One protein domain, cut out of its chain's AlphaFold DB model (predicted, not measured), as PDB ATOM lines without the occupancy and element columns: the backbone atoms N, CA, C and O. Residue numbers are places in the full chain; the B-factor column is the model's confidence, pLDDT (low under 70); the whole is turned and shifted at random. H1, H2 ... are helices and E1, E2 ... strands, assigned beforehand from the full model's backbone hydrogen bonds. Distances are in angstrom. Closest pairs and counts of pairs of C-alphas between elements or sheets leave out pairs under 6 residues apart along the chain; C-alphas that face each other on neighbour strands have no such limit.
ATOM      1  N   GLN A 174      29.526  85.448 159.132       84.31
ATOM      2  CA  GLN A 174      28.140  85.831 159.398       84.31
ATOM      3  C   GLN A 174      28.096  86.928 160.463       84.31
ATOM      4  O   GLN A 174      29.037  87.078 161.246       84.31
ATOM      5  N   ALA A 175      26.986  87.666 160.519       88.06
ATOM      6  CA  ALA A 175      26.771  88.660 161.565       88.06
ATOM      7  C   ALA A 175      26.785  88.011 162.962       88.06
ATOM      8  O   ALA A 175      26.190  86.947 163.176       88.06
ATOM      9  N   THR A 176      27.439  88.661 163.927       90.62
ATOM     10  CA  THR A 176      27.428  88.196 165.321       90.62
ATOM     11  C   THR A 176      26.037  88.345 165.940       90.62
ATOM     12  O   THR A 176      25.164  89.042 165.414       90.62
ATOM     13  N   LYS A 177      25.807  87.706 167.093       89.06
ATOM     14  CA  LYS A 177      24.537  87.848 167.821       89.06
ATOM     15  C   LYS A 177      24.298  89.294 168.253       89.06
ATOM     16  O   LYS A 177      23.175  89.771 168.167       89.06
ATOM     17  N   GLU A 178      25.350  89.996 168.655       91.88
ATOM     18  CA  GLU A 178      25.317  91.397 169.081       91.88
ATOM     19  C   GLU A 178      24.997  92.308 167.894       91.88
ATOM     20  O   GLU A 178      24.147  93.193 167.995       91.88
ATOM     21  N   GLN A 179      25.613  92.049 166.736       93.12
ATOM     22  CA  GLN A 179      25.296  92.755 165.499       93.12
ATOM     23  C   GLN A 179      23.839  92.529 165.086       93.12
ATOM     24  O   GLN A 179      23.148  93.500 164.787       93.12
ATOM     25  N   ALA A 180      23.357  91.288 165.113       92.19
ATOM     26  CA  ALA A 180      21.972  90.969 164.786       92.19
ATOM     27  C   ALA A 180      20.985  91.591 165.797       92.19
ATOM     28  O   ALA A 180      19.941  92.110 165.413       92.19
ATOM     29  N   TRP A 181      21.324  91.607 167.088       93.75
ATOM     30  CA  TRP A 181      20.516  92.255 168.124       93.75
ATOM     31  C   TRP A 181      20.447  93.772 167.941       93.75
ATOM     32  O   TRP A 181      19.376  94.362 168.043       93.75
ATOM     33  N   SER A 182      21.565  94.406 167.585       95.31
ATOM     34  CA  SER A 182      21.588  95.847 167.322       95.31
ATOM     35  C   SER A 182      20.695  96.268 166.145       95.31
ATOM     36  O   SER A 182      20.290  97.424 166.098       95.31
ATOM     37  N   ASP A 183      20.347  95.356 165.227       95.81
ATOM     38  CA  ASP A 183      19.360  95.629 164.173       95.81
ATOM     39  C   ASP A 183      17.928  95.622 164.726       95.81
ATOM     40  O   ASP A 183      17.123  96.472 164.352       95.81
ATOM     41  N   VAL A 184      17.621  94.725 165.673       96.44
ATOM     42  CA  VAL A 184      16.339  94.717 166.407       96.44
ATOM     43  C   VAL A 184      16.176  96.009 167.210       96.44
ATOM     44  O   VAL A 184      15.075  96.551 167.294       96.44
ATOM     45  N   CYS A 185      17.274  96.549 167.748       96.75
ATOM     46  CA  CYS A 185      17.269  97.819 168.470       96.75
ATOM     47  C   CYS A 185      16.849  99.029 167.616       96.75
ATOM     48  O   CYS A 185      16.433 100.040 168.177       96.75
ATOM     49  N   LEU A 186      16.921  98.934 166.284       96.75
ATOM     50  CA  LEU A 186      16.489  99.999 165.375       96.75
ATOM     51  C   LEU A 186      14.979  99.979 165.100       96.75
ATOM     52  O   LEU A 186      14.462 100.934 164.523       96.75
ATOM     53  N   LEU A 187      14.267  98.910 165.466       97.19
ATOM     54  CA  LEU A 187      12.854  98.776 165.128       97.19
ATOM     55  C   LEU A 187      11.968  99.746 165.937       97.19
ATOM     56  O   LEU A 187      12.221  99.966 167.128       97.19
ATOM     57  N   PRO A 188      10.907 100.306 165.319       95.88
ATOM     58  CA  PRO A 188       9.929 101.138 166.010       95.88
ATOM     59  C   PRO A 188       9.264 100.442 167.203       95.88
ATOM     60  O   PRO A 188       9.086  99.226 167.226       95.88
ATOM     61  N   ALA A 189       8.837 101.230 168.192       95.62
ATOM     62  CA  ALA A 189       8.228 100.711 169.419       95.62
ATOM     63  C   ALA A 189       6.904  99.971 169.171       95.62
ATOM     64  O   ALA A 189       6.569  99.032 169.890       95.62
ATOM     65  N   ASN A 190       6.170 100.391 168.140       94.38
ATOM     66  CA  ASN A 190       4.858  99.876 167.773       94.38
ATOM     67  C   ASN A 190       4.930  98.642 166.858       94.38
ATOM     68  O   ASN A 190       3.972  98.360 166.149       94.38
ATOM     69  N   CYS A 191       6.045  97.908 166.804       96.88
ATOM     70  CA  CYS A 191       6.092  96.672 166.028       96.88
ATOM     71  C   CYS A 191       5.295  95.550 166.717       96.88
ATOM     72  O   CYS A 191       5.688  95.051 167.771       96.88
ATOM     73  N   GLY A 192       4.206  95.112 166.080       96.44
ATOM     74  CA  GLY A 192       3.437  93.929 166.471       96.44
ATOM     75  C   GLY A 192       3.996  92.626 165.899       96.44
ATOM     76  O   GLY A 192       3.722  91.563 166.447       96.44
ATOM     77  N   ILE A 193       4.809  92.699 164.837       97.00
ATOM     78  CA  ILE A 193       5.602  91.583 164.301       97.00
ATOM     79  C   ILE A 193       7.071  91.994 164.313       97.00
ATOM     80  O   ILE A 193       7.418  93.066 163.814       97.00
ATOM     81  N   VAL A 194       7.934  91.116 164.818       97.44
ATOM     82  CA  VAL A 194       9.387  91.213 164.670       97.44
ATOM     83  C   VAL A 194       9.913  89.886 164.151       97.44
ATOM     84  O   VAL A 194       9.561  88.829 164.666       97.44
ATOM     85  N   ALA A 195      10.763  89.926 163.134       95.81
ATOM     86  CA  ALA A 195      11.392  88.729 162.599       95.81
ATOM     87  C   ALA A 195      12.860  88.977 162.292       95.81
ATOM     88  O   ALA A 195      13.267  90.102 162.008       95.81
ATOM     89  N   GLN A 196      13.646  87.912 162.285       93.88
ATOM     90  CA  GLN A 196      15.015  87.962 161.809       93.88
ATOM     91  C   GLN A 196      15.363  86.684 161.065       93.88
ATOM     92  O   GLN A 196      14.962  85.590 161.454       93.88
ATOM     93  N   MET A 197      16.130  86.827 159.994       90.44
ATOM     94  CA  MET A 197      16.600  85.724 159.174       90.44
ATOM     95  C   MET A 197      18.063  85.942 158.820       90.44
ATOM     96  O   MET A 197      18.438  86.993 158.307       90.44
ATOM     97  N   ARG A 198      18.886  84.932 159.074       87.50
ATOM     98  CA  ARG A 198      20.261  84.846 158.602       87.50
ATOM     99  C   ARG A 198      20.263  84.216 157.227       87.50
ATOM    100  O   ARG A 198      19.684  83.149 157.020       87.50
ATOM    101  N   MET A 199      20.929  84.879 156.297       83.31
ATOM    102  CA  MET A 199      21.065  84.367 154.948       83.31
ATOM    103  C   MET A 199      22.108  83.245 154.963       83.31
ATOM    104  O   MET A 199      23.221  83.452 155.457       83.31
ATOM    105  N   PRO A 200      21.788  82.050 154.439       74.88
ATOM    106  CA  PRO A 200      22.790  81.006 154.313       74.88
ATOM    107  C   PRO A 200      23.919  81.495 153.399       74.88
ATOM    108  O   PRO A 200      23.675  82.196 152.413       74.88
ATOM    109  N   GLY A 201      25.159  81.113 153.716       70.50
ATOM    110  CA  GLY A 201      26.298  81.385 152.845       70.50
ATOM    111  C   GLY A 201      26.066  80.761 151.469       70.50
ATOM    112  O   GLY A 201      25.889  79.549 151.352       70.50
ATOM    113  N   GLY A 202      26.023  81.602 150.440       66.31
ATOM    114  CA  GLY A 202      25.748  81.191 149.069       66.31
ATOM    115  C   GLY A 202      26.814  80.321 148.421       66.31
ATOM    116  O   GLY A 202      28.005  80.482 148.696       66.31
ATOM    117  N   GLN A 203      26.391  79.460 147.489       67.88
ATOM    118  CA  GLN A 203      27.288  78.844 146.515       67.88
ATOM    119  C   GLN A 203      27.117  79.516 145.151       67.88
ATOM    120  O   GLN A 203      26.136  79.278 144.455       67.88
ATOM    121  N   ALA A 204      28.126  80.304 144.767       70.38
ATOM    122  CA  ALA A 204      28.449  80.653 143.379       70.38
ATOM    123  C   ALA A 204      27.923  79.622 142.382       70.38
ATOM    124  O   ALA A 204      28.229  78.435 142.495       70.38
ATOM    125  N   THR A 205      27.184  80.098 141.391       66.81
ATOM    126  CA  THR A 205      26.541  79.203 140.439       66.81
ATOM    127  C   THR A 205      27.219  79.238 139.076       66.81
ATOM    128  O   THR A 205      27.771  80.261 138.659       66.81
ATOM    129  N   SER A 206      27.198  78.100 138.381       71.75
ATOM    130  CA  SER A 206      27.713  77.977 137.020       71.75
ATOM    131  C   SER A 206      26.689  78.438 135.979       71.75
ATOM    132  O   SER A 206      25.480  78.415 136.205       71.75
ATOM    133  N   PHE A 207      27.167  78.812 134.791       70.25
ATOM    134  CA  PHE A 207      26.297  79.189 133.673       70.25
ATOM    135  C   PHE A 207      25.325  78.071 133.273       70.25
ATOM    136  O   PHE A 207      24.167  78.341 132.973       70.25
ATOM    137  N   GLU A 208      25.767  76.812 133.310       73.69
ATOM    138  CA  GLU A 208      24.911  75.664 132.994       73.69
ATOM    139  C   GLU A 208      23.766  75.507 133.997       73.69
ATOM    140  O   GLU A 208      22.642  75.191 133.614       73.69
ATOM    141  N   GLU A 209      24.032  75.733 135.282       74.88
ATOM    142  CA  GLU A 209      23.011  75.701 136.331       74.88
ATOM    143  C   GLU A 209      22.039  76.880 136.215       74.88
ATOM    144  O   GLU A 209      20.836  76.682 136.409       74.88
ATOM    145  N   VAL A 210      22.532  78.073 135.843       71.12
ATOM    146  CA  VAL A 210      21.684  79.224 135.479       71.12
ATOM    147  C   VAL A 210      20.741  78.838 134.350       71.12
ATOM    148  O   VAL A 210      19.524  78.905 134.515       71.12
ATOM    149  N   LEU A 211      21.289  78.352 133.237       72.94
ATOM    150  CA  LEU A 211      20.506  77.997 132.063       72.94
ATOM    151  C   LEU A 211      19.471  76.913 132.385       72.94
ATOM    152  O   LEU A 211      18.301  77.078 132.059       72.94
ATOM    153  N   LYS A 212      19.858  75.849 133.101       76.56
ATOM    154  CA  LYS A 212      18.949  74.763 133.514       76.56
ATOM    155  C   LYS A 212      17.761  75.246 134.344       76.56
ATOM    156  O   LYS A 212      16.689  74.656 134.248       76.56
ATOM    157  N   LYS A 213      17.942  76.277 135.173       70.19
ATOM    158  CA  LYS A 213      16.878  76.815 136.036       70.19
ATOM    159  C   LYS A 213      16.040  77.899 135.356       70.19
ATOM    160  O   LYS A 213      14.874  78.033 135.707       70.19
ATOM    161  N   VAL A 214      16.601  78.638 134.397       68.12
ATOM    162  CA  VAL A 214      15.888  79.671 133.623       68.12
ATOM    163  C   VAL A 214      15.096  79.063 132.459       68.12
ATOM    164  O   VAL A 214      13.975  79.482 132.201       68.12
ATOM    165  N   LEU A 215      15.622  78.034 131.784       67.56
ATOM    166  CA  LEU A 215      14.964  77.382 130.639       67.56
ATOM    167  C   LEU A 215      13.479  77.027 130.893       67.56
ATOM    168  O   LEU A 215      12.660  77.286 130.017       67.56
ATOM    169  N   PRO A 216      13.088  76.478 132.064       68.69
ATOM    170  CA  PRO A 216      11.700  76.108 132.339       68.69
ATOM    171  C   PRO A 216      10.784  77.289 132.689       68.69
ATOM    172  O   PRO A 216       9.570  77.099 132.741       68.69
ATOM    173  N   THR A 217      11.333  78.470 132.996       67.88
ATOM    174  CA  THR A 217      10.554  79.656 133.401       67.88
ATOM    175  C   THR A 217      10.307  80.628 132.250       67.88
ATOM    176  O   THR A 217       9.491  81.540 132.389       67.88
ATOM    177  N   LEU A 218      10.974  80.436 131.110       67.50
ATOM    178  CA  LEU A 218      10.803  81.281 129.936       67.50
ATOM    179  C   LEU A 218       9.514  80.930 129.171       67.50
ATOM    180  O   LEU A 218       9.221  79.751 128.955       67.50
ATOM    181  N   PRO A 219       8.751  81.936 128.703       70.00
ATOM    182  CA  PRO A 219       7.679  81.728 127.738       70.00
ATOM    183  C   PRO A 219       8.168  80.972 126.494       70.00
ATOM    184  O   PRO A 219       9.285  81.188 126.016       70.00
ATOM    185  N   MET A 220       7.308  80.110 125.940       66.69
ATOM    186  CA  MET A 220       7.586  79.344 124.716       66.69
ATOM    187  C   MET A 220       8.120  80.252 123.595       66.69
ATOM    188  O   MET A 220       7.458  81.211 123.200       66.69
ATOM    189  N   GLY A 221       9.310  79.934 123.075       66.75
ATOM    190  CA  GLY A 221       9.948  80.652 121.964       66.75
ATOM    191  C   GLY A 221      10.975  81.722 122.357       66.75
ATOM    192  O   GLY A 221      11.566  82.324 121.462       66.75
ATOM    193  N   GLN A 222      11.224  81.961 123.650       72.75
ATOM    194  CA  GLN A 222      12.336  82.817 124.076       72.75
ATOM    195  C   GLN A 222      13.675  82.069 124.085       72.75
ATOM    196  O   GLN A 222      13.774  80.928 124.533       72.75
ATOM    197  N   ASP A 223      14.715  82.748 123.605       82.25
ATOM    198  CA  ASP A 223      16.090  82.258 123.627       82.25
ATOM    199  C   ASP A 223      16.668  82.392 125.042       82.25
ATOM    200  O   ASP A 223      16.857  83.496 125.565       82.25
ATOM    201  N   ALA A 224      16.946  81.249 125.665       77.94
ATOM    202  CA  ALA A 224      17.464  81.198 127.020       77.94
ATOM    203  C   ALA A 224      18.898  81.717 127.141       77.94
ATOM    204  O   ALA A 224      19.229  82.326 128.157       77.94
ATOM    205  N   GLU A 225      19.742  81.547 126.120       80.25
ATOM    206  CA  GLU A 225      21.085  82.126 126.133       80.25
ATOM    207  C   GLU A 225      21.013  83.649 126.085       80.25
ATOM    208  O   GLU A 225      21.737  84.323 126.821       80.25
ATOM    209  N   LYS A 226      20.097  84.195 125.277       82.44
ATOM    210  CA  LYS A 226      19.857  85.640 125.228       82.44
ATOM    211  C   LYS A 226      19.352  86.174 126.570       82.44
ATOM    212  O   LYS A 226      19.905  87.152 127.065       82.44
ATOM    213  N   ALA A 227      18.356  85.524 127.175       78.81
ATOM    214  CA  ALA A 227      17.806  85.935 128.470       78.81
ATOM    215  C   ALA A 227      18.866  85.901 129.586       78.81
ATOM    216  O   ALA A 227      18.987  86.841 130.373       78.81
ATOM    217  N   VAL A 228      19.691  84.848 129.624       77.94
ATOM    218  CA  VAL A 228      20.814  84.765 130.567       77.94
ATOM    219  C   VAL A 228      21.871  85.829 130.260       77.94
ATOM    220  O   VAL A 228      22.413  86.426 131.186       77.94
ATOM    221  N   GLY A 229      22.151  86.111 128.986       80.62
ATOM    222  CA  GLY A 229      23.062  87.180 128.576       80.62
ATOM    223  C   GLY A 229      22.613  88.567 129.046       80.62
ATOM    224  O   GLY A 229      23.429  89.328 129.565       80.62
ATOM    225  N   GLU A 230      21.322  88.879 128.926       81.94
ATOM    226  CA  GLU A 230      20.726  90.126 129.424       81.94
ATOM    227  C   GLU A 230      20.803  90.218 130.956       81.94
ATOM    228  O   GLU A 230      21.202  91.257 131.486       81.94
ATOM    229  N   LEU A 231      20.525  89.122 131.673       80.19
ATOM    230  CA  LEU A 231      20.677  89.054 133.130       80.19
ATOM    231  C   LEU A 231      22.134  89.278 133.569       80.19
ATOM    232  O   LEU A 231      22.400  90.076 134.467       80.19
ATOM    233  N   VAL A 232      23.089  88.607 132.915       81.81
ATOM    234  CA  VAL A 232      24.532  88.760 133.164       81.81
ATOM    235  C   VAL A 232      24.972  90.202 132.934       81.81
ATOM    236  O   VAL A 232      25.717  90.750 133.750       81.81
ATOM    237  N   LEU A 233      24.505  90.831 131.854       83.06
ATOM    238  CA  LEU A 233      24.802  92.229 131.556       83.06
ATOM    239  C   LEU A 233      24.204  93.169 132.611       83.06
ATOM    240  O   LEU A 233      24.894  94.088 133.052       83.06
ATOM    241  N   GLY A 234      22.967  92.923 133.047       84.00
ATOM    242  CA  GLY A 234      22.310  93.689 134.106       84.00
ATOM    243  C   GLY A 234      23.073  93.616 135.428       84.00
ATOM    244  O   GLY A 234      23.456  94.649 135.977       84.00
ATOM    245  N   ILE A 235      23.389  92.403 135.894       86.81
ATOM    246  CA  ILE A 235      24.164  92.187 137.127       86.81
ATOM    247  C   ILE A 235      25.552  92.820 137.015       86.81
ATOM    248  O   ILE A 235      25.975  93.514 137.935       86.81
ATOM    249  N   THR A 236      26.248  92.628 135.888       87.19
ATOM    250  CA  THR A 236      27.572  93.229 135.656       87.19
ATOM    251  C   THR A 236      27.490  94.750 135.710       87.19
ATOM    252  O   THR A 236      28.288  95.371 136.397       87.19
ATOM    253  N   ASN A 244      30.381  95.009 144.701       93.88
ATOM    254  CA  ASN A 244      29.705  93.817 145.186       93.88
ATOM    255  C   ASN A 244      28.818  94.137 146.406       93.88
ATOM    256  O   ASN A 244      29.124  95.041 147.186       93.88
ATOM    257  N   VAL A 245      27.735  93.379 146.582       92.88
ATOM    258  CA  VAL A 245      26.760  93.561 147.666       92.88
ATOM    259  C   VAL A 245      26.445  92.205 148.271       92.88
ATOM    260  O   VAL A 245      25.940  91.331 147.574       92.88
ATOM    261  N   ARG A 246      26.669  92.048 149.574       91.81
ATOM    262  CA  ARG A 246      26.274  90.861 150.334       91.81
ATOM    263  C   ARG A 246      25.271  91.228 151.412       91.81
ATOM    264  O   ARG A 246      25.406  92.269 152.046       91.81
ATOM    265  N   VAL A 247      24.301  90.352 151.636       90.06
ATOM    266  CA  VAL A 247      23.296  90.435 152.697       90.06
ATOM    267  C   VAL A 247      23.509  89.259 153.645       90.06
ATOM    268  O   VAL A 247      23.370  88.109 153.256       90.06
ATOM    269  N   ASP A 248      23.836  89.520 154.900       90.25
ATOM    270  CA  ASP A 248      24.095  88.487 155.908       90.25
ATOM    271  C   ASP A 248      22.861  88.226 156.771       90.25
ATOM    272  O   ASP A 248      22.565  87.092 157.147       90.25
ATOM    273  N   THR A 249      22.109  89.270 157.114       91.12
ATOM    274  CA  THR A 249      20.936  89.152 157.985       91.12
ATOM    275  C   THR A 249      19.874  90.161 157.586       91.12
ATOM    276  O   THR A 249      20.178  91.307 157.269       91.12
ATOM    277  N   LEU A 250      18.619  89.735 157.635       93.50
ATOM    278  CA  LEU A 250      17.449  90.585 157.482       93.50
ATOM    279  C   LEU A 250      16.713  90.635 158.813       93.50
ATOM    280  O   LEU A 250      16.401  89.589 159.376       93.50
ATOM    281  N   THR A 251      16.432  91.836 159.304       95.81
ATOM    282  CA  THR A 251      15.589  92.066 160.480       95.81
ATOM    283  C   THR A 251      14.368  92.864 160.056       95.81
ATOM    284  O   THR A 251      14.494  93.885 159.388       95.81
ATOM    285  N   PHE A 252      13.187  92.396 160.437       94.69
ATOM    286  CA  PHE A 252      11.902  92.942 160.031       94.69
ATOM    287  C   PHE A 252      11.149  93.449 161.254       94.69
ATOM    288  O   PHE A 252      11.117  92.776 162.284       94.69
ATOM    289  N   GLY A 253      10.487  94.589 161.106       96.56
ATOM    290  CA  GLY A 253       9.488  95.092 162.036       96.56
ATOM    291  C   GLY A 253       8.237  95.493 161.274       96.56
ATOM    292  O   GLY A 253       8.323  96.201 160.272       96.56
ATOM    293  N   VAL A 254       7.072  95.054 161.738       95.81
ATOM    294  CA  VAL A 254       5.782  95.454 161.164       95.81
ATOM    295  C   VAL A 254       4.911  96.035 162.259       95.81
ATOM    296  O   VAL A 254       4.802  95.448 163.338       95.81
ATOM    297  N   SER A 255       4.325  97.199 161.983       95.75
ATOM    298  CA  SER A 255       3.451  97.909 162.919       95.75
ATOM    299  C   SER A 255       2.315  97.022 163.418       95.75
ATOM    300  O   SER A 255       1.713  96.304 162.637       95.75
ATOM    301  N   ASP A 256       1.998  97.101 164.703       93.56
ATOM    302  CA  ASP A 256       0.860  96.432 165.337       93.56
ATOM    303  C   ASP A 256      -0.495  96.855 164.755       93.56
ATOM    304  O   ASP A 256      -1.446  96.081 164.791       93.56
ATOM    305  N   ASN A 257      -0.586  98.045 164.171       91.50
ATOM    306  CA  ASN A 257      -1.761  98.524 163.462       91.50
ATOM    307  C   ASN A 257      -1.492  98.618 161.952       91.50
ATOM    308  O   ASN A 257      -0.907  99.598 161.487       91.50
ATOM    309  N   ILE A 258      -1.945  97.617 161.191       86.19
ATOM    310  CA  ILE A 258      -1.910  97.613 159.721       86.19
ATOM    311  C   ILE A 258      -3.330  97.808 159.195       86.19
ATOM    312  O   ILE A 258      -4.235  97.059 159.548       86.19
ATOM    313  N   GLY A 259      -3.514  98.791 158.322       83.50
ATOM    314  CA  GLY A 259      -4.770  99.039 157.624       83.50
ATOM    315  C   GLY A 259      -4.546  99.863 156.359       83.50
ATOM    316  O   GLY A 259      -3.437 100.313 156.089       83.50
ATOM    317  N   ASN A 260      -5.612 100.124 155.597       80.00
ATOM    318  CA  ASN A 260      -5.532 100.838 154.307       80.00
ATOM    319  C   ASN A 260      -4.849 102.211 154.386       80.00
ATOM    320  O   ASN A 260      -4.402 102.744 153.376       80.00
ATOM    321  N   ARG A 261      -4.828 102.818 155.574       86.06
ATOM    322  CA  ARG A 261      -4.244 104.136 155.830       86.06
ATOM    323  C   ARG A 261      -3.380 104.144 157.082       86.06
ATOM    324  O   ARG A 261      -3.198 105.211 157.655       86.06
ATOM    325  N   SER A 262      -2.927 102.992 157.567       89.75
ATOM    326  CA  SER A 262      -2.150 102.894 158.802       89.75
ATOM    327  C   SER A 262      -1.121 101.778 158.735       89.75
ATOM    328  O   SER A 262      -1.379 100.708 158.190       89.75
ATOM    329  N   GLY A 263       0.019 102.023 159.365       91.19
ATOM    330  CA  GLY A 263       1.060 101.034 159.562       91.19
ATOM    331  C   GLY A 263       2.262 101.256 158.659       91.19
ATOM    332  O   GLY A 263       2.200 101.858 157.585       91.19
ATOM    333  N   CYS A 264       3.384 100.747 159.137       94.25
ATOM    334  CA  CYS A 264       4.634 100.722 158.414       94.25
ATOM    335  C   CYS A 264       5.328  99.371 158.579       94.25
ATOM    336  O   CYS A 264       5.134  98.635 159.554       94.25
ATOM    337  N   PHE A 265       6.155  99.084 157.591       94.50
ATOM    338  CA  PHE A 265       7.089  97.988 157.512       94.50
ATOM    339  C   PHE A 265       8.498  98.573 157.540       94.50
ATOM    340  O   PHE A 265       8.798  99.526 156.817       94.50
ATOM    341  N   VAL A 266       9.365  97.991 158.360       96.56
ATOM    342  CA  VAL A 266      10.785  98.324 158.450       96.56
ATOM    343  C   VAL A 266      11.586  97.058 158.195       96.56
ATOM    344  O   VAL A 266      11.377  96.038 158.845       96.56
ATOM    345  N   LEU A 267      12.531  97.142 157.269       95.88
ATOM    346  CA  LEU A 267      13.520  96.120 156.973       95.88
ATOM    347  C   LEU A 267      14.907  96.700 157.223       95.88
ATOM    348  O   LEU A 267      15.306  97.662 156.574       95.88
ATOM    349  N   VAL A 268      15.660  96.082 158.121       96.56
ATOM    350  CA  VAL A 268      17.091  96.321 158.294       96.56
ATOM    351  C   VAL A 268      17.831  95.168 157.628       96.56
ATOM    352  O   VAL A 268      17.828  94.042 158.127       96.56
ATOM    353  N   ALA A 269      18.450  95.444 156.486       94.38
ATOM    354  CA  ALA A 269      19.346  94.524 155.809       94.38
ATOM    355  C   ALA A 269      20.783  94.798 156.260       94.38
ATOM    356  O   ALA A 269      21.350  95.857 155.976       94.38
ATOM    357  N   ARG A 270      21.369  93.835 156.970       94.81
ATOM    358  CA  ARG A 270      22.781  93.839 157.337       94.81
ATOM    359  C   ARG A 270      23.590  93.048 156.327       94.81
ATOM    360  O   ARG A 270      23.178  91.956 155.943       94.81
ATOM    361  N   GLY A 271      24.774  93.535 155.984       93.50
ATOM    362  CA  GLY A 271      25.741  92.765 155.215       93.50
ATOM    363  C   GLY A 271      27.008  93.550 154.917       93.50
ATOM    364  O   GLY A 271      27.548  94.188 155.814       93.50
ATOM    365  N   LEU A 272      27.485  93.502 153.675       93.19
ATOM    366  CA  LEU A 272      28.674  94.226 153.231       93.19
ATOM    367  C   LEU A 272      28.406  94.854 151.864       93.19
ATOM    368  O   LEU A 272      27.949  94.162 150.957       93.19
ATOM    369  N   TYR A 273      28.672  96.150 151.715       93.81
ATOM    370  CA  TYR A 273      28.566  96.881 150.449       93.81
ATOM    371  C   TYR A 273      29.302  98.229 150.529       93.81
ATOM    372  O   TYR A 273      29.701  98.659 151.614       93.81
ATOM    373  N   ASP A 274      29.477  98.923 149.399       91.50
ATOM    374  CA  ASP A 274      29.934 100.318 149.401       91.50
ATOM    375  C   ASP A 274      28.729 101.270 149.428       91.50
ATOM    376  O   ASP A 274      28.059 101.504 148.416       91.50
ATOM    377  N   ALA A 275      28.450 101.841 150.602       91.62
ATOM    378  CA  ALA A 275      27.313 102.734 150.774       91.62
ATOM    379  C   ALA A 275      27.444 104.029 149.974       91.62
ATOM    380  O   ALA A 275      26.436 104.571 149.532       91.62
ATOM    381  N   GLN A 276      28.660 104.530 149.753       89.62
ATOM    382  CA  GLN A 276      28.861 105.760 148.989       89.62
ATOM    383  C   GLN A 276      28.644 105.518 147.498       89.62
ATOM    384  O   GLN A 276      27.981 106.320 146.845       89.62
ATOM    385  N   ALA A 277      29.124 104.386 146.980       87.31
ATOM    386  CA  ALA A 277      28.868 103.980 145.601       87.31
ATOM    387  C   ALA A 277      27.366 103.800 145.335       87.31
ATOM    388  O   ALA A 277      26.830 104.340 144.367       87.31
ATOM    389  N   ALA A 278      26.663 103.118 146.245       91.19
ATOM    390  CA  ALA A 278      25.217 102.938 146.158       91.19
ATOM    391  C   ALA A 278      24.452 104.278 146.209       91.19
ATOM    392  O   ALA A 278      23.544 104.500 145.408       91.19
ATOM    393  N   LYS A 279      24.852 105.210 147.089       91.19
ATOM    394  CA  LYS A 279      24.296 106.576 147.135       91.19
ATOM    395  C   LYS A 279      24.528 107.341 145.836       91.19
ATOM    396  O   LYS A 279      23.607 107.975 145.330       91.19
ATOM    397  N   ALA A 280      25.743 107.290 145.292       87.69
ATOM    398  CA  ALA A 280      26.080 107.957 144.038       87.69
ATOM    399  C   ALA A 280      25.249 107.408 142.866       87.69
ATOM    400  O   ALA A 280      24.708 108.186 142.080       87.69
ATOM    401  N   ALA A 281      25.071 106.085 142.791       87.00
ATOM    402  CA  ALA A 281      24.220 105.454 141.785       87.00
ATOM    403  C   ALA A 281      22.750 105.895 141.909       87.00
ATOM    404  O   ALA A 281      22.145 106.291 140.915       87.00
ATOM    405  N   LEU A 282      22.203 105.924 143.128       89.88
ATOM    406  CA  LEU A 282      20.851 106.426 143.396       89.88
ATOM    407  C   LEU A 282      20.662 107.892 142.977       89.88
ATOM    408  O   LEU A 282      19.649 108.230 142.366       89.88
ATOM    409  N   LYS A 283      21.643 108.759 143.258       91.19
ATOM    410  CA  LYS A 283      21.623 110.172 142.834       91.19
ATOM    411  C   LYS A 283      21.663 110.313 141.318       91.19
ATOM    412  O   LYS A 283      20.926 111.119 140.764       91.19
ATOM    413  N   LYS A 284      22.478 109.501 140.641       87.50
ATOM    414  CA  LYS A 284      22.551 109.464 139.174       87.50
ATOM    415  C   LYS A 284      21.238 109.008 138.532       87.50
ATOM    416  O   LYS A 284      20.938 109.412 137.415       87.50
ATOM    417  N   MET A 285      20.460 108.186 139.234       86.38
ATOM    418  CA  MET A 285      19.101 107.799 138.843       86.38
ATOM    419  C   MET A 285      18.042 108.853 139.204       86.38
ATOM    420  O   MET A 285      16.854 108.576 139.074       86.38
ATOM    421  N   GLU A 286      18.455 110.029 139.689       91.88
ATOM    422  CA  GLU A 286      17.575 111.127 140.106       91.88
ATOM    423  C   GLU A 286      16.551 110.711 141.175       91.88
ATOM    424  O   GLU A 286      15.465 111.282 141.286       91.88
ATOM    425  N   VAL A 287      16.897 109.718 142.006       92.50
ATOM    426  CA  VAL A 287      16.031 109.305 143.111       92.50
ATOM    427  C   VAL A 287      15.931 110.449 144.111       92.50
ATOM    428  O   VAL A 287      16.939 110.934 144.641       92.50
ATOM    429  N   ARG A 288      14.694 110.872 144.391       94.75
ATOM    430  CA  ARG A 288      14.411 111.964 145.322       94.75
ATOM    431  C   ARG A 288      15.103 111.703 146.654       94.75
ATOM    432  O   ARG A 288      15.029 110.608 147.201       94.75
ATOM    433  N   THR A 289      15.750 112.728 147.189       95.31
ATOM    434  CA  THR A 289      16.428 112.654 148.483       95.31
ATOM    435  C   THR A 289      15.692 113.513 149.506       95.31
ATOM    436  O   THR A 289      15.173 114.584 149.192       95.31
ATOM    437  N   THR A 290      15.627 113.018 150.734       94.06
ATOM    438  CA  THR A 290      15.121 113.704 151.924       94.06
ATOM    439  C   THR A 290      16.146 113.536 153.038       94.06
ATOM    440  O   THR A 290      16.947 112.604 153.008       94.06
ATOM    441  N   GLU A 291      16.154 114.435 154.012       93.19
ATOM    442  CA  GLU A 291      17.086 114.362 155.132       93.19
ATOM    443  C   GLU A 291      16.305 114.319 156.440       93.19
ATOM    444  O   GLU A 291      15.411 115.131 156.668       93.19
ATOM    445  N   PHE A 292      16.658 113.370 157.304       90.94
ATOM    446  CA  PHE A 292      16.082 113.233 158.635       90.94
ATOM    447  C   PHE A 292      17.198 113.362 159.648       90.94
ATOM    448  O   PHE A 292      18.105 112.535 159.669       90.94
ATOM    449  N   ALA A 293      17.157 114.417 160.463       87.38
ATOM    450  CA  ALA A 293      18.153 114.671 161.495       87.38
ATOM    451  C   ALA A 293      19.597 114.451 160.995       87.38
ATOM    452  O   ALA A 293      20.355 113.774 161.675       87.38
ATOM    453  N   GLY A 294      20.001 114.958 159.821       87.00
ATOM    454  CA  GLY A 294      21.356 114.771 159.269       87.00
ATOM    455  C   GLY A 294      21.654 113.409 158.637       87.00
ATOM    456  O   GLY A 294      22.813 113.134 158.332       87.00
ATOM    457  N   VAL A 295      20.661 112.532 158.490       91.88
ATOM    458  CA  VAL A 295      20.781 111.254 157.780       91.88
ATOM    459  C   VAL A 295      20.036 111.357 156.456       91.88
ATOM    460  O   VAL A 295      18.829 111.590 156.413       91.88
ATOM    461  N   GLU A 296      20.779 111.169 155.371       94.75
ATOM    462  CA  GLU A 296      20.251 111.145 154.011       94.75
ATOM    463  C   GLU A 296      19.385 109.896 153.777       94.75
ATOM    464  O   GLU A 296      19.815 108.769 154.044       94.75
ATOM    465  N   ALA A 297      18.178 110.100 153.250       95.50
ATOM    466  CA  ALA A 297      17.223 109.062 152.894       95.50
ATOM    467  C   ALA A 297      16.742 109.243 151.449       95.50
ATOM    468  O   ALA A 297      16.317 110.325 151.041       95.50
ATOM    469  N   PHE A 298      16.758 108.158 150.686       95.56
ATOM    470  CA  PHE A 298      16.297 108.111 149.304       95.56
ATOM    471  C   PHE A 298      14.834 107.684 149.262       95.56
ATOM    472  O   PHE A 298      14.433 106.754 149.960       95.56
ATOM    473  N   GLN A 299      14.042 108.360 148.442       94.69
ATOM    474  CA  GLN A 299      12.599 108.204 148.335       94.69
ATOM    475  C   GLN A 299      12.251 107.844 146.881       94.69
ATOM    476  O   GLN A 299      11.899 108.731 146.103       94.69
ATOM    477  N   PRO A 300      12.403 106.565 146.479       89.25
ATOM    478  CA  PRO A 300      12.051 106.128 145.125       89.25
ATOM    479  C   PRO A 300      10.551 106.291 144.847       89.25
ATOM    480  O   PRO A 300      10.161 106.600 143.728       89.25
ATOM    481  N   GLU A 301       9.726 106.153 145.886       90.50
ATOM    482  CA  GLU A 301       8.284 106.375 145.866       90.50
ATOM    483  C   GLU A 301       7.872 107.115 147.137       90.50
ATOM    484  O   GLU A 301       8.580 107.067 148.142       90.50
ATOM    485  N   SER A 302       6.724 107.798 147.126       89.25
ATOM    486  CA  SER A 302       6.298 108.605 148.282       89.25
ATOM    487  C   SER A 302       6.177 107.782 149.577       89.25
ATOM    488  O   SER A 302       6.575 108.245 150.648       89.25
ATOM    489  N   GLU A 303       5.739 106.533 149.446       91.81
ATOM    490  CA  GLU A 303       5.479 105.574 150.521       91.81
ATOM    491  C   GLU A 303       6.694 104.703 150.877       91.81
ATOM    492  O   GLU A 303       6.587 103.835 151.740       91.81
ATOM    493  N   VAL A 304       7.857 104.943 150.258       93.19
ATOM    494  CA  VAL A 304       9.075 104.145 150.449       93.19
ATOM    495  C   VAL A 304      10.256 105.028 150.838       93.19
ATOM    496  O   VAL A 304      10.476 106.090 150.260       93.19
ATOM    497  N   ARG A 305      11.083 104.569 151.783       94.56
ATOM    498  CA  ARG A 305      12.390 105.179 152.078       94.56
ATOM    499  C   ARG A 305      13.497 104.140 152.133       94.56
ATOM    500  O   ARG A 305      13.302 103.032 152.625       94.56
ATOM    501  N   LEU A 306      14.670 104.548 151.672       95.31
ATOM    502  CA  LEU A 306      15.920 103.801 151.689       95.31
ATOM    503  C   LEU A 306      16.986 104.624 152.419       95.31
ATOM    504  O   LEU A 306      17.340 105.715 151.978       95.31
ATOM    505  N   LEU A 307      17.522 104.104 153.522       95.94
ATOM    506  CA  LEU A 307      18.628 104.702 154.265       95.94
ATOM    507  C   LEU A 307      19.867 103.818 154.114       95.94
ATOM    508  O   LEU A 307      19.920 102.699 154.624       95.94
ATOM    509  N   LEU A 308      20.888 104.343 153.440       94.12
ATOM    510  CA  LEU A 308      22.200 103.707 153.305       94.12
ATOM    511  C   LEU A 308      23.102 104.205 154.441       94.12
ATOM    512  O   LEU A 308      23.904 105.129 154.271       94.12
ATOM    513  N   ALA A 309      22.863 103.666 155.638       86.19
ATOM    514  CA  ALA A 309      23.372 104.205 156.899       86.19
ATOM    515  C   ALA A 309      24.881 103.990 157.095       86.19
ATOM    516  O   ALA A 309      25.568 104.844 157.655       86.19
ATOM    517  N   SER A 310      25.397 102.852 156.637       92.44
ATOM    518  CA  SER A 310      26.811 102.477 156.697       92.44
ATOM    519  C   SER A 310      27.114 101.418 155.636       92.44
ATOM    520  O   SER A 310      26.193 100.878 155.035       92.44
ATOM    521  N   ASN A 311      28.383 101.039 155.471       93.25
ATOM    522  CA  ASN A 311      28.786  99.918 154.605       93.25
ATOM    523  C   ASN A 311      28.273  98.541 155.074       93.25
ATOM    524  O   ASN A 311      28.537  97.533 154.420       93.25
ATOM    525  N   GLU A 312      27.562  98.489 156.205       93.56
ATOM    526  CA  GLU A 312      27.035  97.255 156.783       93.56
ATOM    527  C   GLU A 312      25.516  97.238 156.947       93.56
ATOM    528  O   GLU A 312      24.966  96.175 157.218       93.56
ATOM    529  N   ARG A 313      24.823  98.379 156.825       94.06
ATOM    530  CA  ARG A 313      23.369  98.458 157.036       94.06
ATOM    531  C   ARG A 313      22.677  99.271 155.955       94.06
ATOM    532  O   ARG A 313      23.020 100.433 155.729       94.06
ATOM    533  N   LEU A 314      21.660  98.664 155.362       94.94
ATOM    534  CA  LEU A 314      20.643  99.300 154.536       94.94
ATOM    535  C   LEU A 314      19.312  99.182 155.275       94.94
ATOM    536  O   LEU A 314      18.945  98.097 155.721       94.94
ATOM    537  N   ILE A 315      18.587 100.288 155.409       96.44
ATOM    538  CA  ILE A 315      17.240 100.284 155.983       96.44
ATOM    539  C   ILE A 315      16.243 100.635 154.892       96.44
ATOM    540  O   ILE A 315      16.373 101.665 154.238       96.44
ATOM    541  N   PHE A 316      15.251  99.779 154.712       95.06
ATOM    542  CA  PHE A 316      14.110 100.006 153.843       95.06
ATOM    543  C   PHE A 316      12.867 100.179 154.710       95.06
ATOM    544  O   PHE A 316      12.625  99.384 155.617       95.06
ATOM    545  N   THR A 317      12.061 101.198 154.431       95.50
ATOM    546  CA  THR A 317      10.747 101.350 155.056       95.50
ATOM    547  C   THR A 317       9.677 101.533 154.004       95.50
ATOM    548  O   THR A 317       9.890 102.302 153.069       95.50
ATOM    549  N   ALA A 318       8.526 100.905 154.207       93.81
ATOM    550  CA  ALA A 318       7.323 101.118 153.412       93.81
ATOM    551  C   ALA A 318       6.116 101.321 154.335       93.81
ATOM    552  O   ALA A 318       6.115 100.821 155.458       93.81
ATOM    553  N   GLY A 319       5.093 102.053 153.911       93.12
ATOM    554  CA  GLY A 319       3.923 102.317 154.751       93.12
ATOM    555  C   GLY A 319       2.800 102.990 153.980       93.12
ATOM    556  O   GLY A 319       3.002 103.425 152.857       93.12
ATOM    557  N   ALA A 320       1.623 103.097 154.593       89.12
ATOM    558  CA  ALA A 320       0.421 103.583 153.904       89.12
ATOM    559  C   ALA A 320       0.448 105.087 153.559       89.12
ATOM    560  O   ALA A 320      -0.456 105.593 152.900       89.12
ATOM    561  N   SER A 321       1.422 105.832 154.087       90.12
ATOM    562  CA  SER A 321       1.644 107.247 153.776       90.12
ATOM    563  C   SER A 321       3.052 107.689 154.208       90.12
ATOM    564  O   SER A 321       3.624 107.091 155.130       90.12
ATOM    565  N   PRO A 322       3.623 108.745 153.597       89.56
ATOM    566  CA  PRO A 322       4.941 109.265 153.963       89.56
ATOM    567  C   PRO A 322       5.069 109.663 155.444       89.56
ATOM    568  O   PRO A 322       6.151 109.537 156.025       89.56
ATOM    569  N   GLU A 323       3.987 110.140 156.062       90.00
ATOM    570  CA  GLU A 323       3.947 110.608 157.454       90.00
ATOM    571  C   GLU A 323       4.071 109.460 158.465       90.00
ATOM    572  O   GLU A 323       4.477 109.675 159.604       90.00
ATOM    573  N   GLN A 324       3.753 108.230 158.052       90.25
ATOM    574  CA  GLN A 324       3.822 107.039 158.908       90.25
ATOM    575  C   GLN A 324       5.174 106.338 158.866       90.25
ATOM    576  O   GLN A 324       5.447 105.450 159.675       90.25
ATOM    577  N   LEU A 325       6.027 106.716 157.917       93.38
ATOM    578  CA  LEU A 325       7.361 106.157 157.816       93.38
ATOM    579  C   LEU A 325       8.231 106.702 158.961       93.38
ATOM    580  O   LEU A 325       8.368 107.926 159.081       93.38
ATOM    581  N   PRO A 326       8.895 105.838 159.751       94.69
ATOM    582  CA  PRO A 326       9.622 106.228 160.963       94.69
ATOM    583  C   PRO A 326      10.998 106.856 160.657       94.69
ATOM    584  O   PRO A 326      12.006 106.498 161.257       94.69
ATOM    585  N   GLY A 327      11.065 107.792 159.702       92.56
ATOM    586  CA  GLY A 327      12.310 108.383 159.197       92.56
ATOM    587  C   GLY A 327      13.114 109.116 160.270       92.56
ATOM    588  O   GLY A 327      14.294 108.828 160.443       92.56
ATOM    589  N   GLU A 328      12.472 110.011 161.029       92.81
ATOM    590  CA  GLU A 328      13.131 110.748 162.119       92.81
ATOM    591  C   GLU A 328      13.619 109.819 163.231       92.81
ATOM    592  O   GLU A 328      14.766 109.920 163.666       92.81
ATOM    593  N   GLN A 329      12.772 108.873 163.648       94.06
ATOM    594  CA  GLN A 329      13.113 107.895 164.678       94.06
ATOM    595  C   GLN A 329      14.310 107.032 164.258       94.06
ATOM    596  O   GLN A 329      15.256 106.876 165.029       94.06
ATOM    597  N   LEU A 330      14.287 106.489 163.036       94.81
ATOM    598  CA  LEU A 330      15.373 105.661 162.512       94.81
ATOM    599  C   LEU A 330      16.664 106.463 162.358       94.81
ATOM    600  O   LEU A 330      17.728 105.980 162.731       94.81
ATOM    601  N   ALA A 331      16.587 107.696 161.857       93.38
ATOM    602  CA  ALA A 331      17.753 108.561 161.742       93.38
ATOM    603  C   ALA A 331      18.375 108.885 163.108       93.38
ATOM    604  O   ALA A 331      19.597 108.825 163.264       93.38
ATOM    605  N   ALA A 332      17.547 109.170 164.117       93.19
ATOM    606  CA  ALA A 332      18.007 109.386 165.484       93.19
ATOM    607  C   ALA A 332      18.675 108.128 166.065       93.19
ATOM    608  O   ALA A 332      19.765 108.228 166.629       93.19
ATOM    609  N   ALA A 333      18.070 106.951 165.868       93.56
ATOM    610  CA  ALA A 333      18.621 105.670 166.310       93.56
ATOM    611  C   ALA A 333      19.917 105.296 165.570       93.56
ATOM    612  O   ALA A 333      20.798 104.673 166.147       93.56
ATOM    613  N   LEU A 334      20.085 105.695 164.309       92.62
ATOM    614  CA  LEU A 334      21.340 105.494 163.579       92.62
ATOM    615  C   LEU A 334      22.473 106.379 164.106       92.62
ATOM    616  O   LEU A 334      23.618 105.936 164.153       92.62
ATOM    617  N   LYS A 335      22.162 107.619 164.502       91.06
ATOM    618  CA  LYS A 335      23.140 108.546 165.090       91.06
ATOM    619  C   LYS A 335      23.527 108.167 166.513       91.06
ATOM    620  O   LYS A 335      24.697 108.268 166.866       91.06
ATOM    621  N   ASN A 336      22.552 107.731 167.303       92.62
ATOM    622  CA  ASN A 336      22.734 107.287 168.678       92.62
ATOM    623  C   ASN A 336      22.151 105.871 168.823       92.62
ATOM    624  O   ASN A 336      21.006 105.738 169.267       92.62
ATOM    625  N   PRO A 337      22.902 104.826 168.414       91.75
ATOM    626  CA  PRO A 337      22.444 103.442 168.479       91.75
ATOM    627  C   PRO A 337      21.982 103.073 169.890       91.75
ATOM    628  O   PRO A 337      22.781 103.160 170.823       91.75
ATOM    629  N   PRO A 338      20.713 102.675 170.075       92.50
ATOM    630  CA  PRO A 338      20.226 102.320 171.393       92.50
ATOM    631  C   PRO A 338      20.719 100.925 171.793       92.50
ATOM    632  O   PRO A 338      20.670  99.978 171.007       92.50
ATOM    633  N   ASP A 339      21.121 100.773 173.057       91.50
ATOM    634  CA  ASP A 339      21.531  99.474 173.617       91.50
ATOM    635  C   ASP A 339      20.348  98.514 173.818       91.50
ATOM    636  O   ASP A 339      20.520  97.303 173.983       91.50
ATOM    637  N   LYS A 340      19.124  99.056 173.841       94.12
ATOM    638  CA  LYS A 340      17.885  98.307 174.047       94.12
ATOM    639  C   LYS A 340      16.862  98.660 172.970       94.12
ATOM    640  O   LYS A 340      16.710  99.838 172.654       94.12
ATOM    641  N   PRO A 341      16.117  97.673 172.456       95.19
ATOM    642  CA  PRO A 341      15.020  97.933 171.535       95.19
ATOM    643  C   PRO A 341      13.896  98.722 172.207       95.19
ATOM    644  O   PRO A 341      13.598  98.522 173.385       95.19
ATOM    645  N   ALA A 342      13.232  99.573 171.426       96.12
ATOM    646  CA  ALA A 342      12.075 100.355 171.867       96.12
ATOM    647  C   ALA A 342      10.771  99.531 171.946       96.12
ATOM    648  O   ALA A 342       9.710 100.076 172.234       96.12
ATOM    649  N   LEU A 343      10.845  98.227 171.663       96.62
ATOM    650  CA  LEU A 343       9.714  97.302 171.615       96.62
ATOM    651  C   LEU A 343       9.034  97.149 172.985       96.62
ATOM    652  O   LEU A 343       9.688  97.166 174.030       96.62
ATOM    653  N   GLY A 344       7.719  96.926 172.977       95.69
ATOM    654  CA  GLY A 344       6.952  96.659 174.195       95.69
ATOM    655  C   GLY A 344       7.393  95.384 174.930       95.69
ATOM    656  O   GLY A 344       7.878  94.428 174.321       95.69
TER     657      GLY A 344
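AT A GLANCE: This is residues 174 to 236 and 244 to 344 of the 499 residues of the protein "HEAT repeat domain-containing protein" of Planctomycetes bacterium (UniProt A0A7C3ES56). A twisted sheet of five strands makes the main body, with H1 and H5 over one face and H4 over the other at its E6 edge; the small hairpin E4 and E5 packs against edge strand E6. The two helices H2 and H3 form a separate small lobe, well away from the sheet, and lengthen the whole. The printed part has 164 residues with five named helices and seven named strands, in the order H1 E1 H2 H3 E2 E3 H4 E4 E5 E6 E7 H5. The large sheet runs E1 E2 E3 E7 E6, antiparallel throughout, and the class is mixed, helices and strands. The whole is only just loose, close to compact, with a radius of gyration of the C-alphas of 18.4 A and spans of 52 by 35 by 33 A.

IN THESE COORDINATES: The large sheet holds E1, residues 191 to 198; E2, residues 246 to 255, 27.0 A long; E3, residues 264 to 272, 25.4 A; E7, residues 313 to 319, 20.0 A; and E6, residues 304 to 310. E2 bends by 56 degrees at residue 249. E4 is residues 288 to 292 and E5 residues 295 to 299. H1, residues 177 to 184, begins at C-alpha (24.537, 87.848, 167.821). H2 is residues 207 to 217, H3 residues 224 to 236, 17.9 A, and H4 residues 275 to 284. H5, residues 327 to 335, ends at C-alpha (23.140, 108.546, 165.090).

HOW THE PARTS SIT: In the hairpin E2 and E3, N 251 and O 268 are 2.9 A apart, within hydrogen-bond range. Likewise within range are N 195 and O 252 of E1 and E2, 3.0 A, N 267 and O 316 of E3 and E7, 2.8 A, N 307 and O 315 of the hairpin E6 and E7, 2.8 A, and N 290 and O 297 of the hairpin E4 and E5, 2.8 A. The closest C-alphas of E5 and E6, Ala 297 and Leu 307, are 4.8 A apart. H5 is on the large sheet, over E7 and E6, at a height over the sheet of 9.9 A. H1, on the same face, has a height of 9.1 A. H4 is over E6 on the opposite face; the closest C-alphas, Ala 275 and Leu 308, are 5.8 A apart. H2 and H3 are not on this sheet. They touch, H3 with residues 224 to 228 alone, at a steep tilt of 64 degrees, opposite ways; Leu 215 and Ala 224 have the closest C-alphas, 5.8 A. Every O i to N i+4 pair is within hydrogen-bond range in H3, H4 and H5, against 3 of 4 in H1 and 5 of 7 in H2.

THE WHOLE: The two C-alphas farthest apart, Gly 221 and Asp 339, are 56.2 A apart. Residues 237 to 243 are not printed, and C-alphas 236 and 244 are 9.8 A apart across the cut. Of the links that are printed whole, none is long. The mean pLDDT of the printed part is 88.5; residues 202 to 203, 205, 214 to 218 and 220 to 221 are under 70.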